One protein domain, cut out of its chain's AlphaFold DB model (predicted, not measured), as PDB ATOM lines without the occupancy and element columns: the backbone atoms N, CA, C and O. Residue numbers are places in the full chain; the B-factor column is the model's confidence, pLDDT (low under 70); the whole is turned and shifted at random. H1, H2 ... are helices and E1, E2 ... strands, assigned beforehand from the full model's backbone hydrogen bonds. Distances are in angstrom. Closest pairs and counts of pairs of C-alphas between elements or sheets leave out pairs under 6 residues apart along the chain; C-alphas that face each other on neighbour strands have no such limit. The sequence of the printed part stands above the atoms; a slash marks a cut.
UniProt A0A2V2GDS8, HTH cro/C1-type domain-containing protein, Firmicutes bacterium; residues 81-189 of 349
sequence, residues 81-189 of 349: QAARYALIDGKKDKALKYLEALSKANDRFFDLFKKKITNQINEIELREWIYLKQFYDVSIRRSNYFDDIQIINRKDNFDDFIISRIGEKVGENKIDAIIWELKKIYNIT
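Overview. This is residues 81 to 189 of the 349 residues of the protein "HTH cro/C1-type domain-containing protein" of Firmicutes bacterium (UniProt A0A2V2GDS8). One long helix, H2, makes the longest axis; short H1 folds back on its first end, H3 and H5 pack steeply on its last half from two sides, and H4 packs on H5. A tiny antiparallel sheet, E1 and E2, lies near the middle, and residues 139 to 157 make a long loop from E1 to H4. The printed part has 109 residues with five named helices and two named strands, in the order H1 H2 H3 E1 H4 H5 E2, mostly helix. It is only just loose, close to compact, with a radius of gyration of the C-alphas of 15.8 A and spans of 46 by 34 by 24 A.

Arrangement. Start at H1, residues 81 to 88, which touches residues 92 to 98 of the hub H2, residues 92 to 117; their closest C-alphas, of Ala 86 and Ala 95, are 5.2 A apart. H3, residues 123 to 133, touches H2 at a steep tilt of 49 degrees, opposite ways, closest at the C-alphas of Phe 109 and Trp 129, 5.9 A. E1, residues 136 to 138, is antiparallel to E2, residues 186 to 188; look for N 137 and O 187, 2.8 A apart, within hydrogen-bond range. H4, residues 158 to 170, touches H5, residues 175 to 185, closest at the C-alphas of Ile 166 and Ile 178, 6.3 A. H5 touches H2 at a steep tilt of 50 degrees, closest at the C-alphas of Lys 114 and Ile 179, 6.8 A. H1 and H5 are apart. In H1, H2, H3 and H4 every O i to N i+4 pair is within hydrogen-bond range; in H5, 6 of 7.

Along the chain. Find C-alpha 81 at (462.928, 433.730, 868.157), where H1 begins its 10.5 A. From C-alpha 92 at (449.404, 427.315, 865.268), H2 runs 37.1 A. H3 and H5 each measure 15.3 A, H4 18.4 A, E1 6.2 A and E2 6.8 A, ending at C-alpha 188 at (469.515, 422.454, 864.210).

Size, cuts and confidence. The two C-alphas farthest apart, of Asp 89 and Glu 168, are 46.3 A apart. The printed part has no cut, and the link from E1 to H4 is long. Mean pLDDT of the printed part is 74.0, and 45 residues are under 70, among them 81 to 107.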
ATOM      1  N   GLN A  81     463.631 432.972 867.129       56.44
ATOM      2  CA  GLN A  81     462.928 433.730 868.157       56.44
ATOM      3  C   GLN A  81     461.428 433.890 867.853       56.44
ATOM      4  O   GLN A  81     460.587 433.732 868.739       56.44
ATOM      5  N   ALA A  82     461.058 434.148 866.598       57.25
ATOM      6  CA  ALA A  82     459.656 434.196 866.179       57.25
ATOM      7  C   ALA A  82     458.982 432.820 866.272       57.25
ATOM      8  O   ALA A  82     457.797 432.742 866.605       57.25
ATOM      9  N   ALA A  83     459.729 431.748 866.007       53.41
ATOM     10  CA  ALA A  83     459.278 430.374 866.179       53.41
ATOM     11  C   ALA A  83     459.022 430.031 867.641       53.41
ATOM     12  O   ALA A  83     457.939 429.552 867.979       53.41
ATOM     13  N   ARG A  84     459.985 430.362 868.506       52.44
ATOM     14  CA  ARG A  84     459.886 430.251 869.962       52.44
ATOM     15  C   ARG A  84     458.620 430.932 870.474       52.44
ATOM     16  O   ARG A  84     457.800 430.277 871.107       52.44
ATOM     17  N   TYR A  85     458.382 432.191 870.106       53.06
ATOM     18  CA  TYR A  85     457.154 432.891 870.501       53.06
ATOM     19  C   TYR A  85     455.886 432.308 869.868       53.06
ATOM     20  O   TYR A  85     454.847 432.267 870.516       53.06
ATOM     21  N   ALA A  86     455.927 431.833 868.621       52.16
ATOM     22  CA  ALA A  86     454.762 431.203 868.000       52.16
ATOM     23  C   ALA A  86     454.364 429.887 868.687       52.16
ATOM     24  O   ALA A  86     453.169 429.603 868.792       52.16
ATOM     25  N   LEU A  87     455.348 429.110 869.145       49.94
ATOM     26  CA  LEU A  87     455.145 427.874 869.897       49.94
ATOM     27  C   LEU A  87     454.634 428.161 871.316       49.94
ATOM     28  O   LEU A  87     453.630 427.573 871.708       49.94
ATOM     29  N   ILE A  88     455.260 429.103 872.033       49.50
ATOM     30  CA  ILE A  88     454.853 429.526 873.387       49.50
ATOM     31  C   ILE A  88     453.429 430.103 873.378       49.50
ATOM     32  O   ILE A  88     452.585 429.707 874.174       49.50
ATOM     33  N   ASP A  89     453.123 430.989 872.428       49.59
ATOM     34  CA  ASP A  89     451.820 431.660 872.348       49.59
ATOM     35  C   ASP A  89     450.709 430.771 871.747       49.59
ATOM     36  O   ASP A  89     449.595 431.250 871.508       49.59
ATOM     37  N   GLY A  90     451.001 429.511 871.393       46.44
ATOM     38  CA  GLY A  90     450.035 428.605 870.760       46.44
ATOM     39  C   GLY A  90     449.534 429.076 869.384       46.44
ATOM     40  O   GLY A  90     448.451 428.688 868.934       46.44
ATOM     41  N   LYS A  91     450.303 429.920 868.681       48.62
ATOM     42  CA  LYS A  91     449.956 430.487 867.365       48.62
ATOM     43  C   LYS A  91     450.216 429.467 866.257       48.62
ATOM     44  O   LYS A  91     451.174 429.585 865.489       48.62
ATOM     45  N   LYS A  92     449.316 428.488 866.155       48.28
ATOM     46  CA  LYS A  92     449.404 427.315 865.268       48.28
ATOM     47  C   LYS A  92     449.874 427.617 863.841       48.28
ATOM     48  O   LYS A  92     450.806 426.975 863.373       48.28
ATOM     49  N   ASP A  93     449.273 428.595 863.165       48.78
ATOM     50  CA  ASP A  93     449.599 428.890 861.760       48.78
ATOM     51  C   ASP A  93     451.028 429.430 861.591       48.78
ATOM     52  O   ASP A  93     451.700 429.144 860.602       48.78
ATOM     53  N   LYS A  94     451.529 430.172 862.587       53.75
ATOM     54  CA  LYS A  94     452.901 430.696 862.585       53.75
ATOM     55  C   LYS A  94     453.919 429.612 862.933       53.75
ATOM     56  O   LYS A  94     454.967 429.551 862.300       53.75
ATOM     57  N   ALA A  95     453.590 428.743 863.889       50.12
ATOM     58  CA  ALA A  95     454.424 427.599 864.250       50.12
ATOM     59  C   ALA A  95     454.555 426.606 863.082       50.12
ATOM     60  O   ALA A  95     455.656 426.157 862.777       50.12
ATOM     61  N   LEU A  96     453.457 426.324 862.372       51.03
ATOM     62  CA  LEU A  96     453.473 425.440 861.204       51.03
ATOM     63  C   LEU A  96     454.353 425.998 860.078       51.03
ATOM     64  O   LEU A  96     455.204 425.280 859.563       51.03
ATOM     65  N   LYS A  97     454.212 427.290 859.751       56.22
ATOM     66  CA  LYS A  97     455.046 427.961 858.739       56.22
ATOM     67  C   LYS A  97     456.542 427.856 859.067       56.22
ATOM     68  O   LYS A  97     457.357 427.666 858.169       56.22
ATOM     69  N   TYR A  98     456.897 427.951 860.347       56.53
ATOM     70  CA  TYR A  98     458.274 427.774 860.796       56.53
ATOM     71  C   TYR A  98     458.774 426.334 860.635       56.53
ATOM     72  O   TYR A  98     459.833 426.122 860.053       56.53
ATOM     73  N   LEU A  99     458.007 425.345 861.108       52.25
ATOM     74  CA  LEU A  99     458.381 423.931 860.995       52.25
ATOM     75  C   LEU A  99     458.529 423.499 859.528       52.25
ATOM     76  O   LEU A  99     459.431 422.732 859.196       52.25
ATOM     77  N   GLU A 100     457.695 424.034 858.635       56.62
ATOM     78  CA  GLU A 100     457.820 423.818 857.191       56.62
ATOM     79  C   GLU A 100     459.113 424.417 856.621       56.62
ATOM     80  O   GLU A 100     459.789 423.767 855.821       56.62
ATOM     81  N   ALA A 101     459.480 425.639 857.022       58.66
ATOM     82  CA  ALA A 101     460.730 426.271 856.601       58.66
ATOM     83  C   ALA A 101     461.955 425.496 857.114       58.66
ATOM     84  O   ALA A 101     462.900 425.251 856.362       58.66
ATOM     85  N   LEU A 102     461.891 425.025 858.360       59.38
ATOM     86  CA  LEU A 102     462.929 424.219 858.988       59.38
ATOM     87  C   LEU A 102     463.108 422.860 858.310       59.38
ATOM     88  O   LEU A 102     464.231 422.485 857.991       59.38
ATOM     89  N   SER A 103     462.014 422.147 858.034       57.59
ATOM     90  CA  SER A 103     462.066 420.878 857.298       57.59
ATOM     91  C   SER A 103     462.733 421.067 855.938       57.59
ATOM     92  O   SER A 103     463.625 420.302 855.585       57.59
ATOM     93  N   LYS A 104     462.365 422.124 855.202       64.75
ATOM     94  CA  LYS A 104     462.971 422.440 853.899       64.75
ATOM     95  C   LYS A 104     464.463 422.742 854.019       64.75
ATOM     96  O   LYS A 104     465.248 422.245 853.213       64.75
ATOM     97  N   ALA A 105     464.857 423.539 855.012       66.25
ATOM     98  CA  ALA A 105     466.259 423.842 855.281       66.25
ATOM     99  C   ALA A 105     467.052 422.580 855.655       66.25
ATOM    100  O   ALA A 105     468.176 422.404 855.191       66.25
ATOM    101  N   ASN A 106     466.451 421.682 856.436       66.38
ATOM    102  CA  ASN A 106     467.055 420.422 856.854       66.38
ATOM    103  C   ASN A 106     467.248 419.450 855.689       66.38
ATOM    104  O   ASN A 106     468.350 418.949 855.462       66.38
ATOM    105  N   ASP A 107     466.201 419.250 854.891       68.19
ATOM    106  CA  ASP A 107     466.260 418.407 853.699       68.19
ATOM    107  C   ASP A 107     467.315 418.925 852.717       68.19
ATOM    108  O   ASP A 107     468.133 418.154 852.207       68.19
ATOM    109  N   ARG A 108     467.353 420.246 852.499       82.31
ATOM    110  CA  ARG A 108     468.333 420.864 851.606       82.31
ATOM    111  C   ARG A 108     469.753 420.797 852.159       82.31
ATOM    112  O   ARG A 108     470.668 420.495 851.397       82.31
ATOM    113  N   PHE A 109     469.949 421.023 853.456       82.00
ATOM    114  CA  PHE A 109     471.264 420.911 854.085       82.00
ATOM    115  C   PHE A 109     471.855 419.516 853.881       82.00
ATOM    116  O   PHE A 109     472.986 419.408 853.413       82.00
ATOM    117  N   PHE A 110     471.089 418.452 854.144       80.69
ATOM    118  CA  PHE A 110     471.579 417.081 853.975       80.69
ATOM    119  C   PHE A 110     471.677 416.630 852.507       80.69
ATOM    120  O   PHE A 110     472.560 415.829 852.200       80.69
ATOM    121  N   ASP A 111     470.865 417.166 851.585       84.25
ATOM    122  CA  ASP A 111     471.075 416.994 850.131       84.25
ATOM    123  C   ASP A 111     472.431 417.572 849.698       84.25
ATOM    124  O   ASP A 111     473.236 416.905 849.042       84.25
ATOM    125  N   LEU A 112     472.722 418.802 850.125       91.00
ATOM    126  CA  LEU A 112     473.995 419.464 849.854       91.00
ATOM    127  C   LEU A 112     475.164 418.757 850.543       91.00
ATOM    128  O   LEU A 112     476.219 418.580 849.937       91.00
ATOM    129  N   PHE A 113     474.972 418.286 851.774       90.94
ATOM    130  CA  PHE A 113     475.982 417.513 852.492       90.94
ATOM    131  C   PHE A 113     476.299 416.214 851.737       90.94
ATOM    132  O   PHE A 113     477.466 415.894 851.514       90.94
ATOM    133  N   LYS A 114     475.274 415.509 851.238       90.19
ATOM    134  CA  LYS A 114     475.455 414.325 850.390       90.19
ATOM    135  C   LYS A 114     476.286 414.653 849.153       90.19
ATOM    136  O   LYS A 114     477.271 413.963 848.899       90.19
ATOM    137  N   LYS A 115     475.967 415.745 848.451       93.81
ATOM    138  CA  LYS A 115     476.761 416.222 847.303       93.81
ATOM    139  C   LYS A 115     478.202 416.558 847.677       93.81
ATOM    140  O   LYS A 115     479.101 416.256 846.893       93.81
ATOM    141  N   LYS A 116     478.434 417.159 848.850       92.50
ATOM    142  CA  LYS A 116     479.778 417.466 849.366       92.50
ATOM    143  C   LYS A 116     480.589 416.185 849.567       92.50
ATOM    144  O   LYS A 116     481.700 416.111 849.063       92.50
ATOM    145  N   ILE A 117     480.020 415.168 850.217       91.25
ATOM    146  CA  ILE A 117     480.691 413.875 850.459       91.25
ATOM    147  C   ILE A 117     481.005 413.160 849.139       91.25
ATOM    148  O   ILE A 117     482.055 412.541 849.000       91.25
ATOM    149  N   THR A 118     480.120 413.263 848.145       92.00
ATOM    150  CA  THR A 118     480.319 412.635 846.830       92.00
ATOM    151  C   THR A 118     481.145 413.478 845.851       92.00
ATOM    152  O   THR A 118     481.228 413.110 844.681       92.00
ATOM    153  N   ASN A 119     481.717 414.615 846.273       91.50
ATOM    154  CA  ASN A 119     482.429 415.571 845.408       91.50
ATOM    155  C   ASN A 119     481.611 416.060 844.188       91.50
ATOM    156  O   ASN A 119     482.151 416.289 843.109       91.50
ATOM    157  N   GLN A 120     480.296 416.216 844.355       93.88
ATOM    158  CA  GLN A 120     479.359 416.695 843.325       93.88
ATOM    159  C   GLN A 120     478.829 418.107 843.606       93.88
ATOM    160  O   GLN A 120     478.035 418.628 842.826       93.88
ATOM    161  N   ILE A 121     479.234 418.714 844.722       95.06
ATOM    162  CA  ILE A 121     478.785 420.048 845.121       95.06
ATOM    163  C   ILE A 121     479.486 421.126 844.285       95.06
ATOM    164  O   ILE A 121     480.710 421.113 844.145       95.06
ATOM    165  N   ASN A 122     478.721 422.061 843.721       94.94
ATOM    166  CA  ASN A 122     479.294 423.219 843.024       94.94
ATOM    167  C   ASN A 122     479.563 424.401 843.978       94.94
ATOM    168  O   ASN A 122     479.193 424.367 845.148       94.94
ATOM    169  N   GLU A 123     480.206 425.465 843.487       93.75
ATOM    170  CA  GLU A 123     480.604 426.622 844.309       93.75
ATOM    171  C   GLU A 123     479.410 427.336 844.968       93.75
ATOM    172  O   GLU A 123     479.469 427.708 846.141       93.75
ATOM    173  N   ILE A 124     478.305 427.493 844.237       91.44
ATOM    174  CA  ILE A 124     477.087 428.130 844.746       91.44
ATOM    175  C   ILE A 124     476.437 427.251 845.818       91.44
ATOM    176  O   ILE A 124     476.069 427.735 846.886       91.44
ATOM    177  N   GLU A 125     476.334 425.952 845.549       93.88
ATOM    178  CA  GLU A 125     475.804 424.961 846.484       93.88
ATOM    179  C   GLU A 125     476.659 424.841 847.753       93.88
ATOM    180  O   GLU A 125     476.126 424.668 848.847       93.88
ATOM    181  N   LEU A 126     477.982 424.976 847.638       92.25
ATOM    182  CA  LEU A 126     478.881 424.980 848.789       92.25
ATOM    183  C   LEU A 126     478.657 426.217 849.662       92.25
ATOM    184  O   LEU A 126     478.592 426.094 850.885       92.25
ATOM    185  N   ARG A 127     478.489 427.397 849.052       91.88
ATOM    186  CA  ARG A 127     478.128 428.619 849.786       91.88
ATOM    187  C   ARG A 127     476.770 428.484 850.477       91.88
ATOM    188  O   ARG A 127     476.644 428.892 851.628       91.88
ATOM    189  N   GLU A 128     475.792 427.861 849.820       91.25
ATOM    190  CA  GLU A 128     474.478 427.568 850.405       91.25
ATOM    191  C   GLU A 128     474.588 426.619 851.606       91.25
ATOM    192  O   GLU A 128     473.971 426.847 852.645       91.25
ATOM    193  N   TRP A 129     475.409 425.572 851.496       91.06
ATOM    194  CA  TRP A 129     475.653 424.639 852.594       91.06
ATOM    195  C   TRP A 129     476.299 425.339 853.795       91.06
ATOM    196  O   TRP A 129     475.858 425.134 854.925       91.06
ATOM    197  N   ILE A 130     477.290 426.211 853.560       88.12
ATOM    198  CA  ILE A 130     477.923 427.030 854.608       88.12
ATOM    199  C   ILE A 130     476.893 427.960 855.260       88.12
ATOM    200  O   ILE A 130     476.856 428.058 856.486       88.12
ATOM    201  N   TYR A 131     476.036 428.601 854.459       85.25
ATOM    202  CA  TYR A 131     474.952 429.439 854.966       85.25
ATOM    203  C   TYR A 131     473.999 428.642 855.863       85.25
ATOM    204  O   TYR A 131     473.686 429.079 856.964       85.25
ATOM    205  N   LEU A 132     473.553 427.460 855.437       81.19
ATOM    206  CA  LEU A 132     472.649 426.625 856.233       81.19
ATOM    207  C   LEU A 132     473.315 426.085 857.503       81.19
ATOM    208  O   LEU A 132     472.665 426.012 858.544       81.19
ATOM    209  N   LYS A 133     474.610 425.757 857.446       84.50
ATOM    210  CA  LYS A 133     475.379 425.236 858.585       84.50
ATOM    211  C   LYS A 133     475.345 426.168 859.799       84.50
ATOM    212  O   LYS A 133     475.416 425.679 860.920       84.50
ATOM    213  N   GLN A 134     475.201 427.483 859.602       77.06
ATOM    214  CA  GLN A 134     475.136 428.449 860.708       77.06
ATOM    215  C   GLN A 134     473.983 428.168 861.692       77.06
ATOM    216  O   GLN A 134     474.043 428.606 862.835       77.06
ATOM    217  N   PHE A 135     472.952 427.435 861.253       69.31
ATOM    218  CA  PHE A 135     471.798 427.054 862.070       69.31
ATOM    219  C   PHE A 135     471.990 425.725 862.818       69.31
ATOM    220  O   PHE A 135     471.080 425.292 863.520       69.31
ATOM    221  N   TYR A 136     473.130 425.051 862.653       73.88
ATOM    222  CA  TYR A 136     473.383 423.737 863.236       73.88
ATOM    223  C   TYR A 136     474.390 423.818 864.373       73.88
ATOM    224  O   TYR A 136     475.484 424.365 864.227       73.88
ATOM    225  N   ASP A 137     474.046 423.165 865.477       71.31
ATOM    226  CA  ASP A 137     475.013 422.709 866.456       71.31
ATOM    227  C   ASP A 137     475.632 421.377 866.011       71.31
ATOM    228  O   ASP A 137     474.967 420.498 865.452       71.31
ATOM    229  N   VAL A 138     476.935 421.239 866.256       75.88
ATOM    230  CA  VAL A 138     477.730 420.084 865.833       75.88
ATOM    231  C   VAL A 138     478.248 419.365 867.073       75.88
ATOM    232  O   VAL A 138     479.202 419.816 867.719       75.88
ATOM    233  N   SER A 139     477.644 418.217 867.375       72.81
ATOM    234  CA  SER A 139     477.958 417.404 868.549       72.81
ATOM    235  C   SER A 139     478.343 415.980 868.156       72.81
ATOM    236  O   SER A 139     477.506 415.095 867.989       72.81
ATOM    237  N   ILE A 140     479.651 415.740 868.037       70.50
ATOM    238  CA  ILE A 140     480.189 414.419 867.668       70.50
ATOM    239  C   ILE A 140     479.934 413.348 868.735       70.50
ATOM    240  O   ILE A 140     479.950 412.167 868.420       70.50
ATOM    241  N   ARG A 141     479.650 413.757 869.983       69.31
ATOM    242  CA  ARG A 141     479.291 412.861 871.098       69.31
ATOM    243  C   ARG A 141     477.986 412.100 870.855       69.31
ATOM    244  O   ARG A 141     477.709 411.139 871.551       69.31
ATOM    245  N   ARG A 142     477.201 412.510 869.856       62.59
ATOM    246  CA  ARG A 142     475.988 411.810 869.415       62.59
ATOM    247  C   ARG A 142     476.265 410.625 868.484       62.59
ATOM    248  O   ARG A 142     475.323 410.068 867.930       62.59
ATOM    249  N   SER A 143     477.527 410.266 868.262       65.88
ATOM    250  CA  SER A 143     477.918 409.088 867.490       65.88
ATOM    251  C   SER A 143     479.046 408.349 868.207       65.88
ATOM    252  O   SER A 143     480.097 408.930 868.488       65.88
ATOM    253  N   ASN A 144     478.866 407.042 868.419       66.06
ATOM    254  CA  ASN A 144     479.860 406.186 869.082       66.06
ATOM    255  C   ASN A 144     481.180 406.069 868.311       66.06
ATOM    256  O   ASN A 144     482.192 405.611 868.839       66.06
ATOM    257  N   TYR A 145     481.219 406.504 867.047       76.44
ATOM    258  CA  TYR A 145     482.455 406.541 866.264       76.44
ATOM    259  C   TYR A 145     483.489 407.555 866.779       76.44
ATOM    260  O   TYR A 145     484.625 407.572 866.281       76.44
ATOM    261  N   PHE A 146     483.107 408.364 867.771       77.75
ATOM    262  CA  PHE A 146     483.928 409.404 868.379       77.75
ATOM    263  C   PHE A 146     484.149 409.214 869.894       77.75
ATOM    264  O   PHE A 146     484.733 410.096 870.529       77.75
ATOM    265  N   ASP A 147     483.742 408.084 870.485       73.00
ATOM    266  CA  ASP A 147     483.889 407.821 871.931       73.00
ATOM    267  C   ASP A 147     485.351 407.789 872.387       73.00
ATOM    268  O   ASP A 147     485.681 408.197 873.502       73.00
ATOM    269  N   ASP A 148     486.258 407.371 871.500       72.75
ATOM    270  CA  ASP A 148     487.694 407.310 871.767       72.75
ATOM    271  C   ASP A 148     488.387 408.685 871.745       72.75
ATOM    272  O   ASP A 148     489.573 408.796 872.067       72.75
ATOM    273  N   ILE A 149     487.664 409.758 871.407       72.25
ATOM    274  CA  ILE A 149     488.219 411.110 871.312       72.25
ATOM    275  C   ILE A 149     488.008 411.860 872.629       72.25
ATOM    276  O   ILE A 149     486.897 412.239 873.004       72.25
ATOM    277  N   GLN A 150     489.110 412.124 873.329       60.50
ATOM    278  CA  GLN A 150     489.096 412.835 874.614       60.50
ATOM    279  C   GLN A 150     489.154 414.363 874.462       60.50
ATOM    280  O   GLN A 150     488.516 415.073 875.233       60.50
ATOM    281  N   ILE A 151     489.885 414.881 873.465       59.34
ATOM    282  CA  ILE A 151     490.085 416.323 873.241       59.34
ATOM    283  C   ILE A 151     489.831 416.647 871.770       59.34
ATOM    284  O   ILE A 151     490.408 416.020 870.882       59.34
ATOM    285  N   ILE A 152     488.998 417.656 871.513       60.66
ATOM    286  CA  ILE A 152     488.620 418.085 870.165       60.66
ATOM    287  C   ILE A 152     489.162 419.493 869.930       60.66
ATOM    288  O   ILE A 152     488.806 420.429 870.642       60.66
ATOM    289  N   ASN A 153     489.993 419.663 868.902       60.91
ATOM    290  CA  ASN A 153     490.380 420.984 868.418       60.91
ATOM    291  C   ASN A 153     489.507 421.333 867.204       60.91
ATOM    292  O   ASN A 153     489.678 420.746 866.135       60.91
ATOM    293  N   ARG A 154     488.550 422.253 867.382       65.06
ATOM    294  CA  ARG A 154     487.681 422.749 866.304       65.06
ATOM    295  C   ARG A 154     488.508 423.647 865.372       65.06
ATOM    296  O   ARG A 154     488.605 424.848 865.588       65.06
ATOM    297  N   LYS A 155     489.150 423.039 864.373       67.69
ATOM    298  CA  LYS A 155     489.865 423.724 863.283       67.69
ATOM    299  C   LYS A 155     488.930 423.986 862.096       67.69
ATOM    300  O   LYS A 155     487.854 423.397 862.020       67.69
ATOM    301  N   ASP A 156     489.381 424.793 861.137       61.50
ATOM    302  CA  ASP A 156     488.630 425.151 859.917       61.50
ATOM    303  C   ASP A 156     488.152 423.939 859.087       61.50
ATOM    304  O   ASP A 156     487.208 424.051 858.313       61.50
ATOM    305  N   ASN A 157     488.757 422.762 859.277       77.50
ATOM    306  CA  ASN A 157     488.436 421.509 858.586       77.50
ATOM    307  C   ASN A 157     487.703 420.473 859.466       77.50
ATOM    308  O   ASN A 157     487.790 419.270 859.215       77.50
ATOM    309  N   PHE A 158     487.003 420.911 860.517       86.19
ATOM    310  CA  PHE A 158     486.337 420.002 861.459       86.19
ATOM    311  C   PHE A 158     485.291 419.087 860.796       86.19
ATOM    312  O   PHE A 158     485.164 417.928 861.184       86.19
ATOM    313  N   ASP A 159     484.591 419.562 859.762       89.38
ATOM    314  CA  ASP A 159     483.620 418.730 859.037       89.38
ATOM    315  C   ASP A 159     484.306 417.610 858.254       89.38
ATOM    316  O   ASP A 159     483.849 416.472 858.277       89.38
ATOM    317  N   ASP A 160     485.430 417.910 857.600       89.50
ATOM    318  CA  ASP A 160     486.181 416.916 856.829       89.50
ATOM    319  C   ASP A 160     486.749 415.831 857.759       89.50
ATOM    320  O   ASP A 160     486.757 414.652 857.406       89.50
ATOM    321  N   PHE A 161     487.137 416.202 858.985       90.12
ATOM    322  CA  PHE A 161     487.499 415.249 860.037       90.12
ATOM    323  C   PHE A 161     486.335 414.317 860.407       90.12
ATOM    324  O   PHE A 161     486.525 413.101 860.469       90.12
ATOM    325  N   ILE A 162     485.131 414.864 860.621       90.69
ATOM    326  CA  ILE A 162     483.934 414.068 860.933       90.69
ATOM    327  C   ILE A 162     483.630 413.093 859.785       90.69
ATOM    328  O   ILE A 162     483.432 411.903 860.028       90.69
ATOM    329  N   ILE A 163     483.644 413.580 858.539       91.94
ATOM    330  CA  ILE A 163     483.364 412.775 857.341       91.94
ATOM    331  C   ILE A 163     484.385 411.644 857.198       91.94
ATOM    332  O   ILE A 163     483.983 410.495 857.027       91.94
ATOM    333  N   SER A 164     485.684 411.948 857.305       91.06
ATOM    334  CA  SER A 164     486.757 410.950 857.197       91.06
ATOM    335  C   SER A 164     486.597 409.859 858.253       91.06
ATOM    336  O   SER A 164     486.632 408.674 857.933       91.06
ATOM    337  N   ARG A 165     486.341 410.245 859.509       91.19
ATOM    338  CA  ARG A 165     486.203 409.298 860.620       91.19
ATOM    339  C   ARG A 165     485.002 408.368 860.452       91.19
ATOM    340  O   ARG A 165     485.134 407.164 860.663       91.19
ATOM    341  N   ILE A 166     483.843 408.906 860.068       89.12
ATOM    342  CA  ILE A 166     482.652 408.086 859.801       89.12
ATOM    343  C   ILE A 166     482.906 407.185 858.588       89.12
ATOM    344  O   ILE A 166     482.603 405.997 858.644       89.12
ATOM    345  N   GLY A 167     483.504 407.720 857.519       90.12
ATOM    346  CA  GLY A 167     483.858 406.966 856.316       90.12
ATOM    347  C   GLY A 167     484.771 405.773 856.607       90.12
ATOM    348  O   GLY A 167     484.488 404.669 856.145       90.12
ATOM    349  N   GLU A 168     485.795 405.950 857.443       91.50
ATOM    350  CA  GLU A 168     486.688 404.872 857.898       91.50
ATOM    351  C   GLU A 168     485.949 403.765 858.667       91.50
ATOM    352  O   GLU A 168     486.292 402.588 858.545       91.50
ATOM    353  N   LYS A 169     484.946 404.126 859.482       86.94
ATOM    354  CA  LYS A 169     484.218 403.182 860.351       86.94
ATOM    355  C   LYS A 169     483.066 402.472 859.642       86.94
ATOM    356  O   LYS A 169     482.834 401.291 859.886       86.94
ATOM    357  N   VAL A 170     482.341 403.192 858.792       84.81
ATOM    358  CA  VAL A 170     481.122 402.723 858.115       84.81
ATOM    359  C   VAL A 170     481.431 402.152 856.723       84.81
ATOM    360  O   VAL A 170     480.754 401.231 856.260       84.81
ATOM    361  N   GLY A 171     482.478 402.664 856.072       86.81
ATOM    362  CA  GLY A 171     482.839 402.410 854.680       86.81
ATOM    363  C   GLY A 171     482.508 403.614 853.796       86.81
ATOM    364  O   GLY A 171     481.349 404.008 853.683       86.81
ATOM    365  N   GLU A 172     483.517 404.173 853.123       88.12
ATOM    366  CA  GLU A 172     483.418 405.414 852.326       88.12
ATOM    367  C   GLU A 172     482.358 405.366 851.212       88.12
ATOM    368  O   GLU A 172     481.800 406.388 850.821       88.12
ATOM    369  N   ASN A 173     482.040 404.173 850.707       87.88
ATOM    370  CA  ASN A 173     481.036 403.973 849.665       87.88
ATOM    371  C   ASN A 173     479.595 403.874 850.200       87.88
ATOM    372  O   ASN A 173     478.650 403.889 849.407       87.88
ATOM    373  N   LYS A 174     479.391 403.791 851.520       86.94
ATOM    374  CA  LYS A 174     478.065 403.682 852.146       86.94
ATOM    375  C   LYS A 174     477.463 405.054 852.452       86.94
ATOM    376  O   LYS A 174     477.174 405.388 853.599       86.94
ATOM    377  N   ILE A 175     477.237 405.847 851.407       87.19
ATOM    378  CA  ILE A 175     476.815 407.253 851.519       87.19
ATOM    379  C   ILE A 175     475.569 407.445 852.394       87.19
ATOM    380  O   ILE A 175     475.536 408.360 853.209       87.19
ATOM    381  N   ASP A 176     474.556 406.586 852.271       77.44
ATOM    382  CA  ASP A 176     473.327 406.739 853.059       77.44
ATOM    383  C   ASP A 176     473.548 406.451 854.555       77.44
ATOM    384  O   ASP A 176     472.946 407.114 855.399       77.44
ATOM    385  N   ALA A 177     474.467 405.540 854.891       74.62
ATOM    386  CA  ALA A 177     474.858 405.267 856.271       74.62
ATOM    387  C   ALA A 177     475.746 406.382 856.849       74.62
ATOM    388  O   ALA A 177     475.595 406.755 858.008       74.62
ATOM    389  N   ILE A 178     476.605 406.990 856.027       83.81
ATOM    390  CA  ILE A 178     477.366 408.183 856.424       83.81
ATOM    391  C   ILE A 178     476.408 409.353 856.698       83.81
ATOM    392  O   ILE A 178     476.511 410.007 857.732       83.81
ATOM    393  N   ILE A 179     475.435 409.599 855.813       79.25
ATOM    394  CA  ILE A 179     474.421 410.651 856.001       79.25
ATOM    395  C   ILE A 179     473.574 410.399 857.249       79.25
ATOM    396  O   ILE A 179     473.242 411.347 857.960       79.25
ATOM    397  N   TRP A 180     473.238 409.143 857.531       68.94
ATOM    398  CA  TRP A 180     472.551 408.756 858.759       68.94
ATOM    399  C   TRP A 180     473.322 409.176 860.017       68.94
ATOM    400  O   TRP A 180     472.742 409.800 860.903       68.94
ATOM    401  N   GLU A 181     474.628 408.919 860.065       75.88
ATOM    402  CA  GLU A 181     475.474 409.347 861.185       75.88
ATOM    403  C   GLU A 181     475.600 410.867 861.284       75.88
ATOM    404  O   GLU A 181     475.491 411.446 862.366       75.88
ATOM    405  N   LEU A 182     475.758 411.547 860.148       78.50
ATOM    406  CA  LEU A 182     475.839 413.004 860.117       78.50
ATOM    407  C   LEU A 182     474.554 413.664 860.632       78.50
ATOM    408  O   LEU A 182     474.636 414.688 861.301       78.50
ATOM    409  N   LYS A 183     473.379 413.065 860.406       70.12
ATOM    410  CA  LYS A 183     472.108 413.551 860.979       70.12
ATOM    411  C   LYS A 183     472.059 413.498 862.506       70.12
ATOM    412  O   LYS A 183     471.314 414.263 863.106       70.12
ATOM    413  N   LYS A 184     472.839 412.619 863.137       66.62
ATOM    414  CA  LYS A 184     472.963 412.562 864.602       66.62
ATOM    415  C   LYS A 184     473.844 413.704 865.108       66.62
ATOM    416  O   LYS A 184     473.516 414.347 866.101       66.62
ATOM    417  N   ILE A 185     474.946 413.954 864.401       71.19
ATOM    418  CA  ILE A 185     475.993 414.908 864.787       71.19
ATOM    419  C   ILE A 185     475.583 416.359 864.521       71.19
ATOM    420  O   ILE A 185     475.867 417.226 865.346       71.19
ATOM    421  N   TYR A 186     474.941 416.627 863.384       69.56
ATOM    422  CA  TYR A 186     474.514 417.960 862.966       69.56
ATOM    423  C   TYR A 186     473.038 418.135 863.300       69.56
ATOM    424  O   TYR A 186     472.172 417.597 862.610       69.56
ATOM    425  N   ASN A 187     472.754 418.917 864.338       64.12
ATOM    426  CA  ASN A 187     471.396 419.181 864.793       64.12
ATOM    427  C   ASN A 187     471.091 420.671 864.718       64.12
ATOM    428  O   ASN A 187     471.891 421.475 865.184       64.12
ATOM    429  N   ILE A 188     469.934 421.049 864.178       58.50
ATOM    430  CA  ILE A 188     469.515 422.454 864.210       58.50
ATOM    431  C   ILE A 188     469.398 422.885 865.679       58.50
ATOM    432  O   ILE A 188     468.893 422.117 866.505       58.50
ATOM    433  N   THR A 189     469.956 424.052 866.015       51.75
ATOM    434  CA  THR A 189     470.077 424.545 867.393       51.75
ATOM    435  C   THR A 189     468.761 424.397 868.157       51.75
ATOM    436  O   THR A 189     467.681 424.722 867.668       51.75
TER     437      THR A 189